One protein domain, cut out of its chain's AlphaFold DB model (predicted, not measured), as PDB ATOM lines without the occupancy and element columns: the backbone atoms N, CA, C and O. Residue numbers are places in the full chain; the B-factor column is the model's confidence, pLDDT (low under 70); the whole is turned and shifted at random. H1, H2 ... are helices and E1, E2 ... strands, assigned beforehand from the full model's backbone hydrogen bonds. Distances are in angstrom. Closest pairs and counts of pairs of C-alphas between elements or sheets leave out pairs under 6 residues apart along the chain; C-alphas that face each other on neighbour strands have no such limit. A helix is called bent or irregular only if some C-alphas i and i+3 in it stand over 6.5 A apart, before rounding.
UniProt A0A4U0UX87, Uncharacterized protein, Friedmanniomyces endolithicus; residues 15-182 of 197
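This is residues 15 to 182 of the 197 residues of an uncharacterized protein of Friedmanniomyces endolithicus (UniProt A0A4U0UX87). One twisted sheet of six strands makes a wall, with two helices, H1 and H2, packed over one of its faces and the other face bare. The four inner strands E1, E3, E4 and E7 run parallel and the edge strands E2 and E8 run against them, while two very short strands, E5 and E6, lie beyond one end of the sheet on a loop between E4 and H2. The printed part has 168 residues with two named helices and eight named strands, in the order E1 E2 E3 H1 E4 E5 E6 H2 E7 E8. The large sheet is mixed, in the order E2 E1 E3 E4 E7 E8; the class is mixed, helices and strands. The whole is compact, with a radius of gyration of the C-alphas of 16.1 A and spans of 52 by 35 by 30 A.

Start at E3, residues 48 to 56, and E4, residues 104 to 112: they are parallel, with N 51 and O 106 2.8 A apart, within hydrogen-bond range. E1, residues 17 to 24, is parallel to E3, with N 20 and O 50 at 2.8 A. E2, residues 31 to 38, forms a hairpin with E1, antiparallel, with N 35 and O 21 at 2.9 A. Beyond E4, find E7, residues 156 to 160, parallel to it, with N 107 and O 158 at 2.8 A; E8, residues 165 to 169, makes a hairpin with E7, with N 168 and O 157 at 2.8 A. H1, residues 70 to 88, is on the sheet at a height of 8.8 A, over E1 and E3; its closest C-alphas to E2 are Ser 74 and Val 31, 5.8 A. E3, H1 and E4 form a strand-helix-strand unit, two parallel neighbours with a helix between, and its crossover is right-handed. H2, residues 132 to 146, is on the same face at 8.3 A, over E4 and E7, and runs along the strands, at 15 degrees to E4 on the local plane. H1 and H2 are close but not clearly touching; their closest C-alphas, Val 72 and Ile 140, are 6.0 A apart. E5, residues 116 to 118, and E6, residues 127 to 129, meet only at a point, C-alphas 116 and 129, 5.2 A. O i to N i+4 pairs are within range in 13 of 15 for H1 and 8 of 11 for H2.

Find C-alpha 17 at (121.377, 109.491, 95.145), where E1 begins; it runs 21.9 A. E2 runs 18.8 A, E3 25.4 A and E4 25.6 A. H1 measures 21.4 A and is irregular, with C-alphas 84 and 87 9.4 A apart and a kink of 77 degrees near residue 82. H2 begins at C-alpha 132, (111.814, 111.009, 117.047), and measures 19.6 A; it is neither bent nor irregular, but only just: C-alphas 138 and 141 are 6.5 A apart. E7 runs 13.4 A, and E8 13.2 A to C-alpha 169 at (106.760, 99.374, 100.323).

The two C-alphas farthest apart are those of Pro 96 and Glu 124, 52.6 A. The printed part has no cut. The links E3 to H1 and H1 to E4 are long, and residues 170 to 182 hold no named element. The mean pLDDT of the printed part is 79.0; look for values under 70 in 44 residues, among them 25 to 30, 55 to 62 and 111 to 130.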
ATOM      1  N   TYR A  15     125.992 108.060  92.588       85.06
ATOM      2  CA  TYR A  15     125.804 108.946  91.439       85.06
ATOM      3  C   TYR A  15     124.338 109.205  91.102       85.06
ATOM      4  O   TYR A  15     124.058 110.174  90.413       85.06
ATOM      5  N   THR A  16     123.411 108.405  91.635       90.56
ATOM      6  CA  THR A  16     121.958 108.568  91.444       90.56
ATOM      7  C   THR A  16     121.218 108.944  92.732       90.56
ATOM      8  O   THR A  16     119.989 109.010  92.754       90.56
ATOM      9  N   THR A  17     121.953 109.193  93.825       93.62
ATOM     10  CA  THR A  17     121.377 109.491  95.145       93.62
ATOM     11  C   THR A  17     121.564 110.948  95.537       93.62
ATOM     12  O   THR A  17     122.676 111.392  95.869       93.62
ATOM     13  N   TYR A  18     120.442 111.647  95.621       95.19
ATOM     14  CA  TYR A  18     120.346 112.991  96.167       95.19
ATOM     15  C   TYR A  18     120.356 112.932  97.692       95.19
ATOM     16  O   TYR A  18     119.817 112.002  98.291       95.19
ATOM     17  N   VAL A  19     120.979 113.923  98.329       94.62
ATOM     18  CA  VAL A  19     121.003 114.036  99.793       94.62
ATOM     19  C   VAL A  19     120.600 115.446 100.186       94.62
ATOM     20  O   VAL A  19     121.238 116.419  99.782       94.62
ATOM     21  N   MET A  20     119.559 115.531 100.998       93.69
ATOM     22  CA  MET A  20     118.961 116.746 101.523       93.69
ATOM     23  C   MET A  20     119.043 116.706 103.045       93.69
ATOM     24  O   MET A  20     118.750 115.677 103.641       93.69
ATOM     25  N   ALA A  21     119.438 117.801 103.682       90.88
ATOM     26  CA  ALA A  21     119.286 117.973 105.120       90.88
ATOM     27  C   ALA A  21     118.061 118.842 105.387       90.88
ATOM     28  O   ALA A  21     117.876 119.851 104.706       90.88
ATOM     29  N   ALA A  22     117.253 118.443 106.364       87.75
ATOM     30  CA  ALA A  22     116.069 119.167 106.791       87.75
ATOM     31  C   ALA A  22     116.083 119.347 108.312       87.75
ATOM     32  O   ALA A  22     116.281 118.385 109.058       87.75
ATOM     33  N   GLU A  23     115.846 120.572 108.771       82.75
ATOM     34  CA  GLU A  23     115.666 120.863 110.194       82.75
ATOM     35  C   GLU A  23     114.176 120.951 110.537       82.75
ATOM     36  O   GLU A  23     113.423 121.728 109.942       82.75
ATOM     37  N   LEU A  24     113.746 120.145 111.510       74.69
ATOM     38  CA  LEU A  24     112.384 120.133 112.039       74.69
ATOM     39  C   LEU A  24     112.392 120.931 113.355       74.69
ATOM     40  O   LEU A  24     112.980 120.485 114.341       74.69
ATOM     41  N   GLY A  25     111.820 122.141 113.353       57.81
ATOM     42  CA  GLY A  25     112.040 123.130 114.420       57.81
ATOM     43  C   GLY A  25     111.034 123.144 115.585       57.81
ATOM     44  O   GLY A  25     109.864 122.799 115.413       57.81
ATOM     45  N   ASN A  26     111.482 123.674 116.736       50.50
ATOM     46  CA  ASN A  26     110.682 124.002 117.935       50.50
ATOM     47  C   ASN A  26     109.797 125.255 117.751       50.50
ATOM     48  O   ASN A  26     110.272 126.280 117.261       50.50
ATOM     49  N   GLY A  27     108.548 125.230 118.231       46.06
ATOM     50  CA  GLY A  27     107.707 126.435 118.396       46.06
ATOM     51  C   GLY A  27     106.857 126.857 117.187       46.06
ATOM     52  O   GLY A  27     106.423 128.002 117.107       46.06
ATOM     53  N   GLY A  28     106.618 125.950 116.241       48.47
ATOM     54  CA  GLY A  28     105.750 126.207 115.079       48.47
ATOM     55  C   GLY A  28     105.451 124.982 114.211       48.47
ATOM     56  O   GLY A  28     104.546 125.039 113.381       48.47
ATOM     57  N   ALA A  29     106.159 123.868 114.450       57.91
ATOM     58  CA  ALA A  29     105.987 122.607 113.739       57.91
ATOM     59  C   ALA A  29     106.134 122.778 112.216       57.91
ATOM     60  O   ALA A  29     105.251 122.376 111.484       57.91
ATOM     61  N   ASP A  30     107.228 123.363 111.727       66.00
ATOM     62  CA  ASP A  30     107.505 123.486 110.286       66.00
ATOM     63  C   ASP A  30     108.889 122.926 109.929       66.00
ATOM     64  O   ASP A  30     109.782 122.841 110.780       66.00
ATOM     65  N   VAL A  31     109.059 122.550 108.656       71.94
ATOM     66  CA  VAL A  31     110.380 122.297 108.063       71.94
ATOM     67  C   VAL A  31     111.038 123.663 107.874       71.94
ATOM     68  O   VAL A  31     110.579 124.452 107.051       71.94
ATOM     69  N   ARG A  32     112.047 123.981 108.691       67.44
ATOM     70  CA  ARG A  32     112.604 125.342 108.786       67.44
ATOM     71  C   ARG A  32     113.624 125.654 107.713       67.44
ATOM     72  O   ARG A  32     113.598 126.738 107.141       67.44
ATOM     73  N   ASP A  33     114.527 124.714 107.491       78.19
ATOM     74  CA  ASP A  33     115.609 124.859 106.535       78.19
ATOM     75  C   ASP A  33     115.776 123.552 105.767       78.19
ATOM     76  O   ASP A  33     115.667 122.459 106.333       78.19
ATOM     77  N   VAL A  34     116.003 123.690 104.466       83.81
ATOM     78  CA  VAL A  34     116.226 122.598 103.532       83.81
ATOM     79  C   VAL A  34     117.490 122.920 102.760       83.81
ATOM     80  O   VAL A  34     117.527 123.830 101.936       83.81
ATOM     81  N   THR A  35     118.539 122.144 103.005       89.81
ATOM     82  CA  THR A  35     119.835 122.337 102.353       89.81
ATOM     83  C   THR A  35     120.245 121.081 101.599       89.81
ATOM     84  O   THR A  35     120.349 119.995 102.172       89.81
ATOM     85  N   TRP A  36     120.575 121.228 100.318       93.31
ATOM     86  CA  TRP A  36     121.165 120.148  99.533       93.31
ATOM     87  C   TRP A  36     122.596 119.863  99.987       93.31
ATOM     88  O   TRP A  36     123.454 120.743  99.999       93.31
ATOM     89  N   LYS A  37     122.868 118.609 100.346       92.19
ATOM     90  CA  LYS A  37     124.216 118.111 100.656       92.19
ATOM     91  C   LYS A  37     124.865 117.449  99.446       92.19
ATOM     92  O   LYS A  37     126.087 117.458  99.332       92.19
ATOM     93  N   ARG A  38     124.063 116.860  98.551       91.56
ATOM     94  CA  ARG A  38     124.561 116.208  97.334       91.56
ATOM     95  C   ARG A  38     123.507 116.170  96.231       91.56
ATOM     96  O   ARG A  38     122.389 115.726  96.477       91.56
ATOM     97  N   LEU A  39     123.918 116.557  95.023       91.50
ATOM     98  CA  LEU A  39     123.137 116.534  93.779       91.50
ATOM     99  C   LEU A  39     124.033 116.001  92.645       91.50
ATOM    100  O   LEU A  39     124.632 116.786  91.914       91.50
ATOM    101  N   PRO A  40     124.251 114.680  92.567       90.06
ATOM    102  CA  PRO A  40     125.323 114.113  91.751       90.06
ATOM    103  C   PRO A  40     124.970 113.944  90.263       90.06
ATOM    104  O   PRO A  40     125.872 113.732  89.458       90.06
ATOM    105  N   CYS A  41     123.691 114.027  89.902       89.94
ATOM    106  CA  CYS A  41     123.187 113.814  88.545       89.94
ATOM    107  C   CYS A  41     122.024 114.761  88.230       89.94
ATOM    108  O   CYS A  41     121.572 115.504  89.106       89.94
ATOM    109  N   ALA A  42     121.533 114.739  86.991       89.81
ATOM    110  CA  ALA A  42     120.317 115.453  86.626       89.81
ATOM    111  C   ALA A  42     119.093 114.845  87.341       89.81
ATOM    112  O   ALA A  42     119.107 113.656  87.661       89.81
ATOM    113  N   PRO A  43     118.016 115.619  87.577       89.00
ATOM    114  CA  PRO A  43     116.834 115.105  88.269       89.00
ATOM    115  C   PRO A  43     116.240 113.855  87.609       89.00
ATOM    116  O   PRO A  43     115.818 112.950  88.316       89.00
ATOM    117  N   SER A  44     116.271 113.769  86.273       87.19
ATOM    118  CA  SER A  44     115.785 112.613  85.500       87.19
ATOM    119  C   SER A  44     116.494 111.298  85.820       87.19
ATOM    120  O   SER A  44     115.921 110.238  85.594       87.19
ATOM    121  N   ASP A  45     117.720 111.371  86.341       91.19
ATOM    122  CA  ASP A  45     118.564 110.210  86.631       91.19
ATOM    123  C   ASP A  45     118.587 109.888  88.137       91.19
ATOM    124  O   ASP A  45     119.314 108.998  88.586       91.19
ATOM    125  N   ALA A  46     117.846 110.648  88.950       92.19
ATOM    126  CA  ALA A  46     117.791 110.455  90.388       92.19
ATOM    127  C   ALA A  46     116.905 109.248  90.728       92.19
ATOM    128  O   ALA A  46     115.704 109.249  90.476       92.19
ATOM    129  N   GLU A  47     117.487 108.231  91.362       94.50
ATOM    130  CA  GLU A  47     116.753 107.037  91.801       94.50
ATOM    131  C   GLU A  47     116.415 107.072  93.293       94.50
ATOM    132  O   GLU A  47     115.494 106.387  93.741       94.50
ATOM    133  N   VAL A  48     117.210 107.802  94.083       95.25
ATOM    134  CA  VAL A  48     117.115 107.804  95.543       95.25
ATOM    135  C   VAL A  48     117.190 109.227  96.073       95.25
ATOM    136  O   VAL A  48     118.113 109.974  95.745       95.25
ATOM    137  N   LEU A  49     116.262 109.578  96.960       95.38
ATOM    138  CA  LEU A  49     116.354 110.782  97.783       95.38
ATOM    139  C   LEU A  49     116.615 110.378  99.231       95.38
ATOM    140  O   LEU A  49     115.820 109.654  99.820       95.38
ATOM    141  N   VAL A  50     117.702 110.874  99.817       94.44
ATOM    142  CA  VAL A  50     117.974 110.769 101.255       94.44
ATOM    143  C   VAL A  50     117.650 112.101 101.918       94.44
ATOM    144  O   VAL A  50     118.201 113.129 101.531       94.44
ATOM    145  N   ILE A  51     116.805 112.075 102.942       92.94
ATOM    146  CA  ILE A  51     116.490 113.212 103.803       92.94
ATOM    147  C   ILE A  51     117.128 112.966 105.170       92.94
ATOM    148  O   ILE A  51     116.716 112.071 105.903       92.94
ATOM    149  N   GLU A  52     118.146 113.744 105.515       91.06
ATOM    150  CA  GLU A  52     118.722 113.789 106.855       91.06
ATOM    151  C   GLU A  52     117.920 114.775 107.711       91.06
ATOM    152  O   GLU A  52     118.081 115.989 107.590       91.06
ATOM    153  N   CYS A  53     117.050 114.254 108.572       85.19
ATOM    154  CA  CYS A  53     116.219 115.047 109.467       85.19
ATOM    155  C   CYS A  53     116.933 115.271 110.800       85.19
ATOM    156  O   CYS A  53     117.174 114.313 111.539       85.19
ATOM    157  N   ALA A  54     117.206 116.528 111.140       78.38
ATOM    158  CA  ALA A  54     117.510 116.920 112.510       78.38
ATOM    159  C   ALA A  54     116.201 117.316 113.201       78.38
ATOM    160  O   ALA A  54     115.542 118.263 112.776       78.38
ATOM    161  N   ALA A  55     115.807 116.570 114.233       66.25
ATOM    162  CA  ALA A  55     114.613 116.866 115.020       66.25
ATOM    163  C   ALA A  55     115.016 117.333 116.424       66.25
ATOM    164  O   ALA A  55     115.762 116.626 117.116       66.25
ATOM    165  N   GLU A  56     114.523 118.505 116.822       64.38
ATOM    166  CA  GLU A  56     114.599 119.009 118.197       64.38
ATOM    167  C   GLU A  56     113.335 118.642 118.978       64.38
ATOM    168  O   GLU A  56     112.288 118.344 118.399       64.38
ATOM    169  N   SER A  57     113.474 118.542 120.301       57.25
ATOM    170  CA  SER A  57     112.629 117.647 121.078       57.25
ATOM    171  C   SER A  57     111.376 118.230 121.712       57.25
ATOM    172  O   SER A  57     110.577 117.464 122.259       57.25
ATOM    173  N   ASP A  58     111.187 119.544 121.662       57.81
ATOM    174  CA  ASP A  58     110.153 120.183 122.466       57.81
ATOM    175  C   ASP A  58     108.904 120.454 121.616       57.81
ATOM    176  O   ASP A  58     108.953 120.972 120.503       57.81
ATOM    177  N   ASP A  59     107.742 120.054 122.134       60.62
ATOM    178  CA  ASP A  59     106.430 120.310 121.526       60.62
ATOM    179  C   ASP A  59     106.218 119.760 120.098       60.62
ATOM    180  O   ASP A  59     105.421 120.293 119.318       60.62
ATOM    181  N   PHE A  60     106.854 118.634 119.751       68.00
ATOM    182  CA  PHE A  60     106.615 117.966 118.467       68.00
ATOM    183  C   PHE A  60     105.209 117.340 118.394       68.00
ATOM    184  O   PHE A  60     104.967 116.218 118.858       68.00
ATOM    185  N   GLN A  61     104.277 118.067 117.774       69.44
ATOM    186  CA  GLN A  61     102.883 117.667 117.574       69.44
ATOM    187  C   GLN A  61     102.586 117.514 116.071       69.44
ATOM    188  O   GLN A  61     102.339 118.511 115.392       69.44
ATOM    189  N   PRO A  62     102.601 116.285 115.523       68.75
ATOM    190  CA  PRO A  62     102.347 116.063 114.098       68.75
ATOM    191  C   PRO A  62     100.860 116.116 113.702       68.75
ATOM    192  O   PRO A  62     100.554 116.364 112.537       68.75
ATOM    193  N   TRP A  63      99.929 115.960 114.653       70.81
ATOM    194  CA  TRP A  63      98.478 115.931 114.401       70.81
ATOM    195  C   TRP A  63      97.705 116.797 115.397       70.81
ATOM    196  O   TRP A  63      98.151 117.016 116.523       70.81
ATOM    197  N   GLY A  64      96.553 117.313 114.978       66.25
ATOM    198  CA  GLY A  64      95.584 118.006 115.832       66.25
ATOM    199  C   GLY A  64      94.158 117.552 115.525       66.25
ATOM    200  O   GLY A  64      93.959 116.705 114.659       66.25
ATOM    201  N   ASP A  65      93.175 118.152 116.199       65.50
ATOM    202  CA  ASP A  65      91.768 117.705 116.213       65.50
ATOM    203  C   ASP A  65      91.082 117.643 114.833       65.50
ATOM    204  O   ASP A  65      90.040 117.009 114.693       65.50
ATOM    205  N   GLY A  66      91.660 118.269 113.802       63.81
ATOM    206  CA  GLY A  66      91.121 118.280 112.437       63.81
ATOM    207  C   GLY A  66      91.983 117.600 111.369       63.81
ATOM    208  O   GLY A  66      91.538 117.508 110.230       63.81
ATOM    209  N   GLY A  67      93.200 117.137 111.683       68.50
ATOM    210  CA  GLY A  67      94.093 116.559 110.671       68.50
ATOM    211  C   GLY A  67      95.582 116.877 110.861       68.50
ATOM    212  O   GLY A  67      96.022 117.142 111.989       68.50
ATOM    213  N   PRO A  68      96.383 116.802 109.780       73.19
ATOM    214  CA  PRO A  68      97.827 116.995 109.855       73.19
ATOM    215  C   PRO A  68      98.155 118.419 110.293       73.19
ATOM    216  O   PRO A  68      97.628 119.394 109.752       73.19
ATOM    217  N   ARG A  69      99.056 118.550 111.269       76.38
ATOM    218  CA  ARG A  69      99.632 119.851 111.622       76.38
ATOM    219  C   ARG A  69     100.678 120.259 110.588       76.38
ATOM    220  O   ARG A  69     101.056 119.487 109.704       76.38
ATOM    221  N   ASN A  70     101.155 121.491 110.742       74.69
ATOM    222  CA  ASN A  70     102.124 122.134 109.863       74.69
ATOM    223  C   ASN A  70     103.295 121.215 109.471       74.69
ATOM    224  O   ASN A  70     103.633 121.167 108.298       74.69
ATOM    225  N   ILE A  71     103.829 120.389 110.378       77.62
ATOM    226  CA  ILE A  71     105.051 119.620 110.099       77.62
ATOM    227  C   ILE A  71     104.817 118.514 109.074       77.62
ATOM    228  O   ILE A  71     105.617 118.334 108.159       77.62
ATOM    229  N   VAL A  72     103.687 117.811 109.183       79.44
ATOM    230  CA  VAL A  72     103.296 116.756 108.241       79.44
ATOM    231  C   VAL A  72     103.037 117.371 106.871       79.44
ATOM    232  O   VAL A  72     103.534 116.868 105.862       79.44
ATOM    233  N   ARG A  73     102.324 118.503 106.845       79.94
ATOM    234  CA  ARG A  73     102.057 119.256 105.617       79.94
ATOM    235  C   ARG A  73     103.351 119.740 104.966       79.94
ATOM    236  O   ARG A  73     103.546 119.502 103.782       79.94
ATOM    237  N   SER A  74     104.235 120.382 105.718       82.19
ATOM    238  CA  SER A  74     105.480 120.968 105.217       82.19
ATOM    239  C   SER A  74     106.454 119.893 104.728       82.19
ATOM    240  O   SER A  74     107.080 120.075 103.684       82.19
ATOM    241  N   MET A  75     106.512 118.727 105.387       84.56
ATOM    242  CA  MET A  75     107.264 117.569 104.884       84.56
ATOM    243  C   MET A  75     106.691 117.048 103.564       84.56
ATOM    244  O   MET A  75     107.442 116.883 102.602       84.56
ATOM    245  N   TYR A  76     105.372 116.830 103.490       86.50
ATOM    246  CA  TYR A  76     104.735 116.392 102.249       86.50
ATOM    247  C   TYR A  76     104.937 117.410 101.125       86.50
ATOM    248  O   TYR A  76     105.362 117.040 100.040       86.50
ATOM    249  N   GLN A  77     104.687 118.694 101.375       86.06
ATOM    250  CA  GLN A  77     104.803 119.744 100.367       86.06
ATOM    251  C   GLN A  77     106.234 119.906  99.863       86.06
ATOM    252  O   GLN A  77     106.419 120.087  98.664       86.06
ATOM    253  N   THR A  78     107.233 119.792 100.740       88.69
ATOM    254  CA  THR A  78     108.649 119.790 100.342       88.69
ATOM    255  C   THR A  78     108.966 118.597  99.445       88.69
ATOM    256  O   THR A  78     109.571 118.762  98.387       88.69
ATOM    257  N   LEU A  79     108.523 117.396  99.829       90.38
ATOM    258  CA  LEU A  79     108.723 116.193  99.023       90.38
ATOM    259  C   LEU A  79     108.006 116.297  97.671       90.38
ATOM    260  O   LEU A  79     108.578 115.980  96.637       90.38
ATOM    261  N   ASN A  80     106.774 116.785  97.670       89.31
ATOM    262  CA  ASN A  80     105.965 116.947  96.474       89.31
ATOM    263  C   ASN A  80     106.558 118.005  95.526       89.31
ATOM    264  O   ASN A  80     106.637 117.798  94.318       89.31
ATOM    265  N   LEU A  81     107.073 119.112  96.076       90.50
ATOM    266  CA  LEU A  81     107.853 120.102  95.330       90.50
ATOM    267  C   LEU A  81     109.078 119.473  94.686       90.50
ATOM    268  O   LEU A  81     109.337 119.718  93.515       90.50
ATOM    269  N   PHE A  82     109.815 118.649  95.424       92.50
ATOM    270  CA  PHE A  82     110.956 117.948  94.858       92.50
ATOM    271  C   PHE A  82     110.546 117.010  93.717       92.50
ATOM    272  O   PHE A  82     111.166 117.021  92.657       92.50
ATOM    273  N   LEU A  83     109.482 116.230  93.903       92.25
ATOM    274  CA  LEU A  83     109.001 115.294  92.891       92.25
ATOM    275  C   LEU A  83     108.554 116.008  91.609       92.25
ATOM    276  O   LEU A  83     108.784 115.482  90.528       92.25
ATOM    277  N   HIS A  84     107.973 117.205  91.689       91.75
ATOM    278  CA  HIS A  84     107.457 117.918  90.512       91.75
ATOM    279  C   HIS A  84     108.382 119.000  89.944       91.75
ATOM    280  O   HIS A  84     108.283 119.331  88.764       91.75
ATOM    281  N   CYS A  85     109.278 119.561  90.753       91.38
ATOM    282  CA  CYS A  85     110.134 120.701  90.397       91.38
ATOM    283  C   CYS A  85     111.633 120.389  90.564       91.38
ATOM    284  O   CYS A  85     112.490 121.233  90.293       91.38
ATOM    285  N   GLY A  86     111.975 119.182  91.017       90.88
ATOM    286  CA  GLY A  86     113.349 118.768  91.264       90.88
ATOM    287  C   GLY A  86     114.015 119.573  92.389       90.88
ATOM    288  O   GLY A  86     113.343 120.109  93.276       90.88
ATOM    289  N   PRO A  87     115.353 119.699  92.377       91.50
ATOM    290  CA  PRO A  87     116.104 120.314  93.470       91.50
ATOM    291  C   PRO A  87     115.888 121.828  93.614       91.50
ATOM    292  O   PRO A  87     116.322 122.413  94.602       91.50
ATOM    293  N   HIS A  88     115.210 122.473  92.662       86.25
ATOM    294  CA  HIS A  88     114.869 123.890  92.764       86.25
ATOM    295  C   HIS A  88     113.798 124.178  93.816       86.25
ATOM    296  O   HIS A  88     113.759 125.298  94.313       86.25
ATOM    297  N   LEU A  89     112.945 123.196  94.141       88.88
ATOM    298  CA  LEU A  89     111.830 123.351  95.084       88.88
ATOM    299  C   LEU A  89     110.939 124.574  94.775       88.88
ATOM    300  O   LEU A  89     110.361 125.188  95.669       88.88
ATOM    301  N   ASP A  90     110.821 124.922  93.493       88.50
ATOM    302  CA  ASP A  90     110.159 126.130  93.005       88.50
ATOM    303  C   ASP A  90     109.018 125.748  92.060       88.50
ATOM    304  O   ASP A  90     109.248 125.245  90.959       88.50
ATOM    305  N   ARG A  91     107.775 126.025  92.476       87.62
ATOM    306  CA  ARG A  91     106.565 125.708  91.692       87.62
ATOM    307  C   ARG A  91     106.545 126.371  90.321       87.62
ATOM    308  O   ARG A  91     105.862 125.880  89.429       87.62
ATOM    309  N   THR A  92     107.262 127.478  90.148       90.00
ATOM    310  CA  THR A  92     107.332 128.192  88.868       90.00
ATOM    311  C   THR A  92     108.259 127.508  87.861       90.00
ATOM    312  O   THR A  92     108.263 127.873  86.688       90.00
ATOM    313  N   LYS A  93     109.011 126.488  88.296       88.19
ATOM    314  CA  LYS A  93     109.979 125.735  87.491       88.19
ATOM    315  C   LYS A  93     109.677 124.231  87.542       88.19
ATOM    316  O   LYS A  93     110.453 123.470  88.122       88.19
ATOM    317  N   PRO A  94     108.538 123.783  86.983       90.75
ATOM    318  CA  PRO A  94     108.210 122.365  86.934       90.75
ATOM    319  C   PRO A  94     109.198 121.597  86.049       90.75
ATOM    320  O   PRO A  94     109.777 122.139  85.104       90.75
ATOM    321  N   LEU A  95     109.362 120.311  86.340       88.00
ATOM    322  CA  LEU A  95     110.168 119.417  85.523       88.00
ATOM    323  C   LEU A  95     109.490 119.167  84.168       88.00
ATOM    324  O   LEU A  95     108.281 118.928  84.132       88.00
ATOM    325  N   PRO A  96     110.246 119.128  83.055       86.88
ATOM    326  CA  PRO A  96     109.678 118.857  81.733       86.88
ATOM    327  C   PRO A  96     108.962 117.502  81.623       86.88
ATOM    328  O   PRO A  96     108.014 117.370  80.858       86.88
ATOM    329  N   SER A  97     109.394 116.502  82.398       84.94
ATOM    330  CA  SER A  97     108.777 115.169  82.459       84.94
ATOM    331  C   SER A  97     107.491 115.118  83.299       84.94
ATOM    332  O   SER A  97     106.885 114.057  83.421       84.94
ATOM    333  N   GLY A  98     107.078 116.233  83.910       86.75
ATOM    334  CA  GLY A  98     105.919 116.328  84.800       86.75
ATOM    335  C   GLY A  98     106.226 115.947  86.251       86.75
ATOM    336  O   GLY A  98     105.867 116.691  87.165       86.75
ATOM    337  N   HIS A  99     106.905 114.822  86.477       90.31
ATOM    338  CA  HIS A  99     107.395 114.432  87.800       90.31
ATOM    339  C   HIS A  99     108.621 113.510  87.735       90.31
ATOM    340  O   HIS A  99     108.944 112.939  86.690       90.31
ATOM    341  N   LEU A 100     109.297 113.375  88.873       91.44
ATOM    342  CA  LEU A 100     110.291 112.351  89.155       91.44
ATOM    343  C   LEU A 100     109.608 111.074  89.616       91.44
ATOM    344  O   LEU A 100     108.529 111.093  90.215       91.44
ATOM    345  N   HIS A 101     110.289 109.968  89.364       92.81
ATOM    346  CA  HIS A 101     109.988 108.696  89.978       92.81
ATOM    347  C   HIS A 101     111.227 108.237  90.746       92.81
ATOM    348  O   HIS A 101     112.305 108.106  90.172       92.81
ATOM    349  N   LEU A 102     111.075 108.021  92.048       94.25
ATOM    350  CA  LEU A 102     112.136 107.546  92.919       94.25
ATOM    351  C   LEU A 102     111.925 106.067  93.209       94.25
ATOM    352  O   LEU A 102     110.904 105.663  93.764       94.25
ATOM    353  N   ARG A 103     112.958 105.263  92.980       95.00
ATOM    354  CA  ARG A 103     112.973 103.889  93.486       95.00
ATOM    355  C   ARG A 103     112.922 103.870  95.016       95.00
ATOM    356  O   ARG A 103     112.421 102.923  95.616       95.00
ATOM    357  N   GLU A 104     113.505 104.866  95.682       95.19
ATOM    358  CA  GLU A 104     113.548 104.880  97.144       95.19
ATOM    359  C   GLU A 104     113.624 106.287  97.741       95.19
ATOM    360  O   GLU A 104     114.463 107.105  97.365       95.19
ATOM    361  N   LEU A 105     112.778 106.534  98.737       95.69
ATOM    362  CA  LEU A 105     112.901 107.661  99.654       95.69
ATOM    363  C   LEU A 105     113.484 107.155 100.974       95.69
ATOM    364  O   LEU A 105     112.879 106.312 101.627       95.69
ATOM    365  N   VAL A 106     114.627 107.683 101.395       94.88
ATOM    366  CA  VAL A 106     115.262 107.349 102.674       94.88
ATOM    367  C   VAL A 106     115.149 108.537 103.619       94.88
ATOM    368  O   VAL A 106     115.538 109.645 103.266       94.88
ATOM    369  N   VAL A 107     114.665 108.317 104.835       93.25
ATOM    370  CA  VAL A 107     114.576 109.327 105.894       93.25
ATOM    371  C   VAL A 107     115.486 108.909 107.043       93.25
ATOM    372  O   VAL A 107     115.188 107.979 107.786       93.25
ATOM    373  N   ASN A 108     116.607 109.606 107.193       92.19
ATOM    374  CA  ASN A 108     117.566 109.386 108.266       92.19
ATOM    375  C   ASN A 108     117.316 110.389 109.388       92.19
ATOM    376  O   ASN A 108     117.524 111.586 109.211       92.19
ATOM    377  N   VAL A 109     116.897 109.913 110.554       86.56
ATOM    378  CA  VAL A 109     116.584 110.752 111.711       86.56
ATOM    379  C   VAL A 109     117.813 110.861 112.610       86.56
ATOM    380  O   VAL A 109     118.238 109.886 113.223       86.56
ATOM    381  N   ARG A 110     118.384 112.064 112.721       78.69
ATOM    382  CA  ARG A 110     119.429 112.395 113.699       78.69
ATOM    383  C   ARG A 110     118.804 113.209 114.831       78.69
ATOM    384  O   ARG A 110     118.378 114.341 114.626       78.69
ATOM    385  N   MET A 111     118.741 112.638 116.030       64.81
ATOM    386  CA  MET A 111     118.156 113.320 117.189       64.81
ATOM    387  C   MET A 111     119.145 114.243 117.902       64.81
ATOM    388  O   MET A 111     120.309 113.889 118.100       64.81
ATOM    389  N   ARG A 112     118.632 115.383 118.376       57.88
ATOM    390  CA  ARG A 112     119.230 116.195 119.442       57.88
ATOM    391  C   ARG A 112     118.225 116.278 120.607       57.88
ATOM    392  O   ARG A 112     117.315 117.092 120.560       57.88
ATOM    393  N   GLY A 113     118.369 115.429 121.633       54.50
ATOM    394  CA  GLY A 113     117.498 115.422 122.836       54.50
ATOM    395  C   GLY A 113     116.384 114.365 122.822       54.50
ATOM    396  O   GLY A 113     116.228 113.682 121.825       54.50
ATOM    397  N   GLU A 114     115.635 114.181 123.919       54.84
ATOM    398  CA  GLU A 114     114.506 113.226 124.028       54.84
ATOM    399  C   GLU A 114     113.159 113.920 123.787       54.84
ATOM    400  O   GLU A 114     112.850 114.877 124.493       54.84
ATOM    401  N   ILE A 115     112.319 113.416 122.869       56.25
ATOM    402  CA  ILE A 115     110.984 114.000 122.642       56.25
ATOM    403  C   ILE A 115     110.042 113.634 123.786       56.25
ATOM    404  O   ILE A 115     109.669 112.473 123.972       56.25
ATOM    405  N   ARG A 116     109.607 114.657 124.521       54.41
ATOM    406  CA  ARG A 116     108.575 114.546 125.554       54.41
ATOM    407  C   ARG A 116     107.246 114.984 124.951       54.41
ATOM    408  O   ARG A 116     107.032 116.169 124.722       54.41
ATOM    409  N   GLN A 117     106.353 114.034 124.674       54.16
ATOM    410  CA  GLN A 117     104.979 114.366 124.299       54.16
ATOM    411  C   GLN A 117     104.095 114.465 125.546       54.16
ATOM    412  O   GLN A 117     104.212 113.657 126.466       54.16
ATOM    413  N   TYR A 118     103.205 115.460 125.554       50.34
ATOM    414  CA  TYR A 118     102.359 115.816 126.694       50.34
ATOM    415  C   TYR A 118     100.869 115.821 126.339       50.34
ATOM    416  O   TYR A 118     100.278 116.885 126.411       50.34
ATOM    417  N   PHE A 119     100.214 114.708 125.983       48.75
ATOM    418  CA  PHE A 119      98.738 114.742 125.899       48.75
ATOM    419  C   PHE A 119      98.059 113.424 126.276       48.75
ATOM    420  O   PHE A 119      98.374 112.362 125.740       48.75
ATOM    421  N   SER A 120      97.063 113.538 127.158       40.56
ATOM    422  CA  SER A 120      95.895 112.658 127.204       40.56
ATOM    423  C   SER A 120      94.691 113.372 126.590       40.56
ATOM    424  O   SER A 120      94.616 114.601 126.600       40.56
ATOM    425  N   MET A 121      93.704 112.601 126.134       39.12
ATOM    426  CA  MET A 121      92.384 113.128 125.762       39.12
ATOM    427  C   MET A 121      91.605 113.723 126.952       39.12
ATOM    428  O   MET A 121      90.569 114.346 126.747       39.12
ATOM    429  N   THR A 122      92.074 113.527 128.189       50.22
ATOM    430  CA  THR A 122      91.406 113.946 129.431       50.22
ATOM    431  C   THR A 122      92.058 115.166 130.087       50.22
ATOM    432  O   THR A 122      91.644 115.567 131.170       50.22
ATOM    433  N   GLY A 123      93.072 115.774 129.457       47.28
ATOM    434  CA  GLY A 123      93.810 116.908 130.026       47.28
ATOM    435  C   GLY A 123      94.817 116.525 131.120       47.28
ATOM    436  O   GLY A 123      95.528 117.389 131.626       47.28
ATOM    437  N   GLU A 124      94.942 115.241 131.458       42.34
ATOM    438  CA  GLU A 124      95.998 114.751 132.344       42.34
ATOM    439  C   GLU A 124      97.331 114.588 131.590       42.34
ATOM    440  O   GLU A 124      97.346 114.074 130.462       42.34
ATOM    441  N   PRO A 125      98.471 114.991 132.179       44.91
ATOM    442  CA  PRO A 125      99.780 114.833 131.561       44.91
ATOM    443  C   PRO A 125     100.202 113.362 131.583       44.91
ATOM    444  O   PRO A 125     100.833 112.882 132.525       44.91
ATOM    445  N   ILE A 126      99.897 112.638 130.510       48.53
ATOM    446  CA  ILE A 126     100.486 111.323 130.282       48.53
ATOM    447  C   ILE A 126     101.907 111.535 129.753       48.53
ATOM    448  O   ILE A 126     102.111 111.973 128.622       48.53
ATOM    449  N   LYS A 127     102.907 111.211 130.579       47.97
ATOM    450  CA  LYS A 127     104.310 111.158 130.157       47.97
ATOM    451  C   LYS A 127     104.540 109.897 129.325       47.97
ATOM    452  O   LYS A 127     104.853 108.848 129.879       47.97
ATOM    453  N   PHE A 128     104.445 110.005 128.003       52.62
ATOM    454  CA  PHE A 128     105.050 109.021 127.104       52.62
ATOM    455  C   PHE A 128     106.237 109.663 126.382       52.62
ATOM    456  O   PHE A 128     106.094 110.645 125.657       52.62
ATOM    457  N   SER A 129     107.423 109.096 126.601       55.97
ATOM    458  CA  SER A 129     108.606 109.385 125.791       55.97
ATOM    459  C   SER A 129     108.577 108.455 124.580       55.97
ATOM    460  O   SER A 129     108.529 107.233 124.736       55.97
ATOM    461  N   ARG A 130     108.558 109.024 123.373       66.12
ATOM    462  CA  ARG A 130     108.767 108.288 122.119       66.12
ATOM    463  C   ARG A 130     109.984 108.881 121.426       66.12
ATOM    464  O   ARG A 130     110.155 110.096 121.415       66.12
ATOM    465  N   SER A 131     110.821 108.042 120.819       74.69
ATOM    466  CA  SER A 131     111.927 108.541 119.998       74.69
ATOM    467  C   SER A 131     111.393 109.313 118.782       74.69
ATOM    468  O   SER A 131     110.318 109.002 118.265       74.69
ATOM    469  N   ALA A 132     112.153 110.294 118.282       76.50
ATOM    470  CA  ALA A 132     111.814 111.009 117.047       76.50
ATOM    471  C   ALA A 132     111.680 110.066 115.857       76.50
ATOM    472  O   ALA A 132     110.799 110.255 115.026       76.50
ATOM    473  N   TYR A 133     112.495 109.011 115.823       82.00
ATOM    474  CA  TYR A 133     112.339 107.910 114.882       82.00
ATOM    475  C   TYR A 133     110.923 107.326 114.915       82.00
ATOM    476  O   TYR A 133     110.246 107.308 113.890       82.00
ATOM    477  N   THR A 134     110.441 106.925 116.095       81.50
ATOM    478  CA  THR A 134     109.099 106.345 116.262       81.50
ATOM    479  C   THR A 134     108.015 107.348 115.878       81.50
ATOM    480  O   THR A 134     107.050 106.988 115.211       81.50
ATOM    481  N   LEU A 135     108.174 108.619 116.254       79.62
ATOM    482  CA  LEU A 135     107.204 109.663 115.928       79.62
ATOM    483  C   LEU A 135     107.145 109.958 114.430       79.62
ATOM    484  O   LEU A 135     106.058 109.974 113.862       79.62
ATOM    485  N   ILE A 136     108.283 110.143 113.766       83.50
ATOM    486  CA  ILE A 136     108.322 110.385 112.320       83.50
ATOM    487  C   ILE A 136     107.824 109.144 111.569       83.50
ATOM    488  O   ILE A 136     107.030 109.276 110.639       83.50
ATOM    489  N   ARG A 137     108.215 107.935 111.989       87.94
ATOM    490  CA  ARG A 137     107.754 106.678 111.382       87.94
ATOM    491  C   ARG A 137     106.243 106.517 111.505       87.94
ATOM    492  O   ARG A 137     105.563 106.412 110.487       87.94
ATOM    493  N   ASP A 138     105.722 106.491 112.728       83.62
ATOM    494  CA  ASP A 138     104.333 106.101 112.999       83.62
ATOM    495  C   ASP A 138     103.355 107.235 112.716       83.62
ATOM    496  O   ASP A 138     102.244 106.993 112.254       83.62
ATOM    497  N   MET A 139     103.766 108.475 112.984       80.19
ATOM    498  CA  MET A 139     102.884 109.633 112.909       80.19
ATOM    499  C   MET A 139     103.096 110.452 111.638       80.19
ATOM    500  O   MET A 139     102.299 111.336 111.396       80.19
ATOM    501  N   ILE A 140     104.119 110.238 110.812       83.56
ATOM    502  CA  ILE A 140     104.274 111.032 109.576       83.56
ATOM    503  C   ILE A 140     104.354 110.125 108.364       83.56
ATOM    504  O   ILE A 140     103.467 110.145 107.512       83.56
ATOM    505  N   LEU A 141     105.387 109.293 108.297       88.06
ATOM    506  CA  LEU A 141     105.634 108.482 107.116       88.06
ATOM    507  C   LEU A 141     104.574 107.404 106.938       88.06
ATOM    508  O   LEU A 141     104.093 107.242 105.825       88.06
ATOM    509  N   THR A 142     104.152 106.719 108.004       87.19
ATOM    510  CA  THR A 142     103.123 105.674 107.900       87.19
ATOM    511  C   THR A 142     101.798 106.233 107.352       87.19
ATOM    512  O   THR A 142     101.311 105.677 106.366       87.19
ATOM    513  N   PRO A 143     101.246 107.354 107.869       82.56
ATOM    514  CA  PRO A 143     100.071 108.005 107.284       82.56
ATOM    515  C   PRO A 143     100.269 108.511 105.846       82.56
ATOM    516  O   PRO A 143      99.412 108.296 104.990       82.56
ATOM    517  N   LEU A 144     101.397 109.161 105.534       83.00
ATOM    518  CA  LEU A 144     101.667 109.631 104.164       83.00
ATOM    519  C   LEU A 144     101.772 108.470 103.176       83.00
ATOM    520  O   LEU A 144     101.264 108.535 102.060       83.00
ATOM    521  N   CYS A 145     102.392 107.378 103.611       86.25
ATOM    522  CA  CYS A 145     102.442 106.158 102.842       86.25
ATOM    523  C   CYS A 145     101.018 105.614 102.666       86.25
ATOM    524  O   CYS A 145     100.630 105.348 101.533       86.25
ATOM    525  N   SER A 146     100.234 105.427 103.732       83.31
ATOM    526  CA  SER A 146      98.937 104.726 103.693       83.31
ATOM    527  C   SER A 146      97.821 105.464 102.945       83.31
ATOM    528  O   SER A 146      96.876 104.822 102.487       83.31
ATOM    529  N   THR A 147      97.937 106.780 102.773       79.69
ATOM    530  CA  THR A 147      96.959 107.620 102.052       79.69
ATOM    531  C   THR A 147      97.097 107.576 100.531       79.69
ATOM    532  O   THR A 147      96.236 108.089  99.821       79.69
ATOM    533  N   GLY A 148      98.152 106.946 100.009       78.12
ATOM    534  CA  GLY A 148      98.379 106.830  98.566       78.12
ATOM    535  C   GLY A 148      99.034 108.057  97.926       78.12
ATOM    536  O   GLY A 148      99.315 108.032  96.735       78.12
ATOM    537  N   LEU A 149      99.353 109.093  98.709       82.00
ATOM    538  CA  LEU A 149      99.943 110.351  98.236       82.00
ATOM    539  C   LEU A 149     101.287 110.197  97.505       82.00
ATOM    540  O   LEU A 149     101.674 111.078  96.746       82.00
ATOM    541  N   LEU A 150     102.009 109.101  97.753       86.69
ATOM    542  CA  LEU A 150     103.311 108.811  97.144       86.69
ATOM    543  C   LEU A 150     103.251 107.701  96.083       86.69
ATOM    544  O   LEU A 150     104.270 107.383  95.471       86.69
ATOM    545  N   VAL A 151     102.079 107.097  95.865       85.94
ATOM    546  CA  VAL A 151     101.911 106.001  94.901       85.94
ATOM    547  C   VAL A 151     102.138 106.530  93.484       85.94
ATOM    548  O   VAL A 151     101.604 107.569  93.111       85.94
ATOM    549  N   GLY A 152     102.954 105.820  92.702       85.81
ATOM    550  CA  GLY A 152     103.371 106.231  91.354       85.81
ATOM    551  C   GLY A 152     104.608 107.140  91.325       85.81
ATOM    552  O   GLY A 152     105.318 107.172  90.321       85.81
ATOM    553  N   TYR A 153     104.928 107.803  92.440       90.12
ATOM    554  CA  TYR A 153     106.111 108.662  92.568       90.12
ATOM    555  C   TYR A 153     107.278 107.973  93.262       90.12
ATOM    556  O   TYR A 153     108.429 108.268  92.951       90.12
ATOM    557  N   VAL A 154     106.995 107.096  94.226       92.56
ATOM    558  CA  VAL A 154     108.011 106.424  95.035       92.56
ATOM    559  C   VAL A 154     107.658 104.941  95.173       92.56
ATOM    560  O   VAL A 154     106.518 104.621  95.498       92.56
ATOM    561  N   ASP A 155     108.619 104.034  94.974       92.69
ATOM    562  CA  ASP A 155     108.370 102.586  95.134       92.69
ATOM    563  C   ASP A 155     108.411 102.132  96.600       92.69
ATOM    564  O   ASP A 155     107.656 101.256  97.034       92.69
ATOM    565  N   ARG A 156     109.322 102.705  97.393       94.25
ATOM    566  CA  ARG A 156     109.459 102.403  98.824       94.25
ATOM    567  C   ARG A 156     110.008 103.569  99.629       94.25
ATOM    568  O   ARG A 156     110.811 104.362  99.141       94.25
ATOM    569  N   VAL A 157     109.613 103.608 100.896       94.69
ATOM    570  CA  VAL A 157     110.125 104.544 101.896       94.69
ATOM    571  C   VAL A 157     110.886 103.769 102.966       94.69
ATOM    572  O   VAL A 157     110.342 102.846 103.563       94.69
ATOM    573  N   THR A 158     112.122 104.161 103.236       95.38
ATOM    574  CA  THR A 158     112.962 103.608 104.301       95.38
ATOM    575  C   THR A 158     113.169 104.687 105.357       95.38
ATOM    576  O   THR A 158     113.486 105.822 105.016       95.38
ATOM    577  N   ILE A 159     113.004 104.365 106.638       93.50
ATOM    578  CA  ILE A 159     113.349 105.261 107.750       93.50
ATOM    579  C   ILE A 159     114.356 104.589 108.672       93.50
ATOM    580  O   ILE A 159     114.198 103.416 108.997       93.50
ATOM    581  N   SER A 160     115.371 105.334 109.109       91.31
ATOM    582  CA  SER A 160     116.390 104.847 110.038       91.31
ATOM    583  C   SER A 160     116.870 105.940 110.991       91.31
ATOM    584  O   SER A 160     116.884 107.116 110.638       91.31
ATOM    585  N   ASP A 161     117.296 105.556 112.194       87.69
ATOM    586  CA  ASP A 161     118.045 106.410 113.133       87.69
ATOM    587  C   ASP A 161     119.513 105.967 113.309       87.69
ATOM    588  O   ASP A 161     120.216 106.413 114.219       87.69
ATOM    589  N   GLY A 162     119.983 105.067 112.439       85.69
ATOM    590  CA  GLY A 162     121.296 104.427 112.519       85.69
ATOM    591  C   GLY A 162     121.364 103.217 113.459       85.69
ATOM    592  O   GLY A 162     122.364 102.501 113.428       85.69
ATOM    593  N   LYS A 163     120.329 102.958 114.270       85.12
ATOM    594  CA  LYS A 163     120.200 101.755 115.111       85.12
ATOM    595  C   LYS A 163     119.085 100.847 114.613       85.12
ATOM    596  O   LYS A 163     119.271  99.636 114.523       85.12
ATOM    597  N   GLU A 164     117.947 101.440 114.289       87.75
ATOM    598  CA  GLU A 164     116.777 100.776 113.739       87.75
ATOM    599  C   GLU A 164     116.557 101.202 112.286       87.75
ATOM    600  O   GLU A 164     116.948 102.294 111.862       87.75
ATOM    601  N   GLU A 165     115.931 100.320 111.513       92.75
ATOM    602  CA  GLU A 165     115.506 100.582 110.144       92.75
ATOM    603  C   GLU A 165     114.120  99.975 109.925       92.75
ATOM    604  O   GLU A 165     113.837  98.855 110.361       92.75
ATOM    605  N   TYR A 166     113.252 100.715 109.242       92.94
ATOM    606  CA  TYR A 166     111.939 100.245 108.832       92.94
ATOM    607  C   TYR A 166     111.679 100.589 107.368       92.94
ATOM    608  O   TYR A 166     111.871 101.730 106.943       92.94
ATOM    609  N   VAL A 167     111.215  99.596 106.605       94.25
ATOM    610  CA  VAL A 167     110.953  99.710 105.166       94.25
ATOM    611  C   VAL A 167     109.454  99.586 104.907       94.25
ATOM    612  O   VAL A 167     108.828  98.583 105.243       94.25
ATOM    613  N   MET A 168     108.893 100.604 104.265       92.44
ATOM    614  CA  MET A 168     107.496 100.708 103.854       92.44
ATOM    615  C   MET A 168     107.412 100.612 102.326       92.44
ATOM    616  O   MET A 168     107.673 101.608 101.643       92.44
ATOM    617  N   PRO A 169     107.055  99.450 101.751       89.75
ATOM    618  CA  PRO A 169     106.760  99.374 100.323       89.75
ATOM    619  C   PRO A 169     105.510 100.202 100.008       89.75
ATOM    620  O   PRO A 169     104.577 100.236 100.816       89.75
ATOM    621  N   LEU A 170     105.469 100.852  98.846       86.69
ATOM    622  CA  LEU A 170     104.308 101.591  98.351       86.69
ATOM    623  C   LEU A 170     103.601 100.758  97.274       86.69
ATOM    624  O   LEU A 170     104.015 100.692  96.125       86.69
ATOM    625  N   THR A 171     102.535 100.067  97.676       70.94
ATOM    626  CA  THR A 171     101.664  99.273  96.793       70.94
ATOM    627  C   THR A 171     100.433 100.076  96.365       70.94
ATOM    628  O   THR A 171     100.007 100.978  97.086       70.94
ATOM    629  N   ALA A 172      99.864  99.738  95.200       58.12
ATOM    630  CA  ALA A 172      98.810 100.501  94.518       58.12
ATOM    631  C   ALA A 172      97.454 100.573  95.255       58.12
ATOM    632  O   ALA A 172      96.672 101.484  95.001       58.12
ATOM    633  N   GLU A 173      97.164  99.650  96.173       56.78
ATOM    634  CA  GLU A 173      95.902  99.630  96.923       56.78
ATOM    635  C   GLU A 173      96.024 100.450  98.210       56.78
ATOM    636  O   GLU A 173      96.526  99.958  99.223       56.78
ATOM    637  N   ARG A 174      95.598 101.720  98.179       62.84
ATOM    638  CA  ARG A 174      95.619 102.603  99.359       62.84
ATOM    639  C   ARG A 174      94.371 103.457  99.474       62.84
ATOM    640  O   ARG A 174      93.767 103.825  98.473       62.84
ATOM    641  N   GLY A 175      94.004 103.755 100.723       63.16
ATOM    642  CA  GLY A 175      92.683 104.254 101.132       63.16
ATOM    643  C   GLY A 175      92.299 105.651 100.640       63.16
ATOM    644  O   GLY A 175      91.198 106.109 100.941       63.16
ATOM    645  N   GLY A 176      93.177 106.314  99.883       71.56
ATOM    646  CA  GLY A 176      93.008 107.690  99.437       71.56
ATOM    647  C   GLY A 176      93.215 108.706 100.560       71.56
ATOM    648  O   GLY A 176      93.272 108.373 101.748       71.56
ATOM    649  N   VAL A 177      93.334 109.975 100.175       74.38
ATOM    650  CA  VAL A 177      93.362 111.086 101.131       74.38
ATOM    651  C   VAL A 177      91.974 111.206 101.773       74.38
ATOM    652  O   VAL A 177      90.980 111.317 101.046       74.38
ATOM    653  N   PRO A 178      91.857 111.185 103.113       74.69
ATOM    654  CA  PRO A 178      90.572 111.351 103.779       74.69
ATOM    655  C   PRO A 178      89.900 112.669 103.379       74.69
ATOM    656  O   PRO A 178      90.536 113.718 103.389       74.69
ATOM    657  N   LYS A 179      88.589 112.649 103.101       76.06
ATOM    658  CA  LYS A 179      87.844 113.850 102.662       76.06
ATOM    659  C   LYS A 179      87.951 115.040 103.622       76.06
ATOM    660  O   LYS A 179      87.902 116.179 103.184       76.06
ATOM    661  N   HIS A 180      88.085 114.784 104.922       75.81
ATOM    662  CA  HIS A 180      88.224 115.841 105.927       75.81
ATOM    663  C   HIS A 180      89.616 116.500 105.931       75.81
ATOM    664  O   HIS A 180      89.807 117.474 106.648       75.81
ATOM    665  N   TRP A 181      90.573 115.997 105.139       75.50
ATOM    666  CA  TRP A 181      91.870 116.643 104.895       75.50
ATOM    667  C   TRP A 181      91.844 117.570 103.673       75.50
ATOM    668  O   TRP A 181      92.886 118.105 103.298       75.50
ATOM    669  N   ASP A 182      90.680 117.779 103.055       68.88
ATOM    670  CA  ASP A 182      90.531 118.800 102.020       68.88
ATOM    671  C   ASP A 182      90.930 120.180 102.576       68.88
ATOM    672  O   ASP A 182      90.512 120.567 103.670       68.88
TER     673      ASP A 182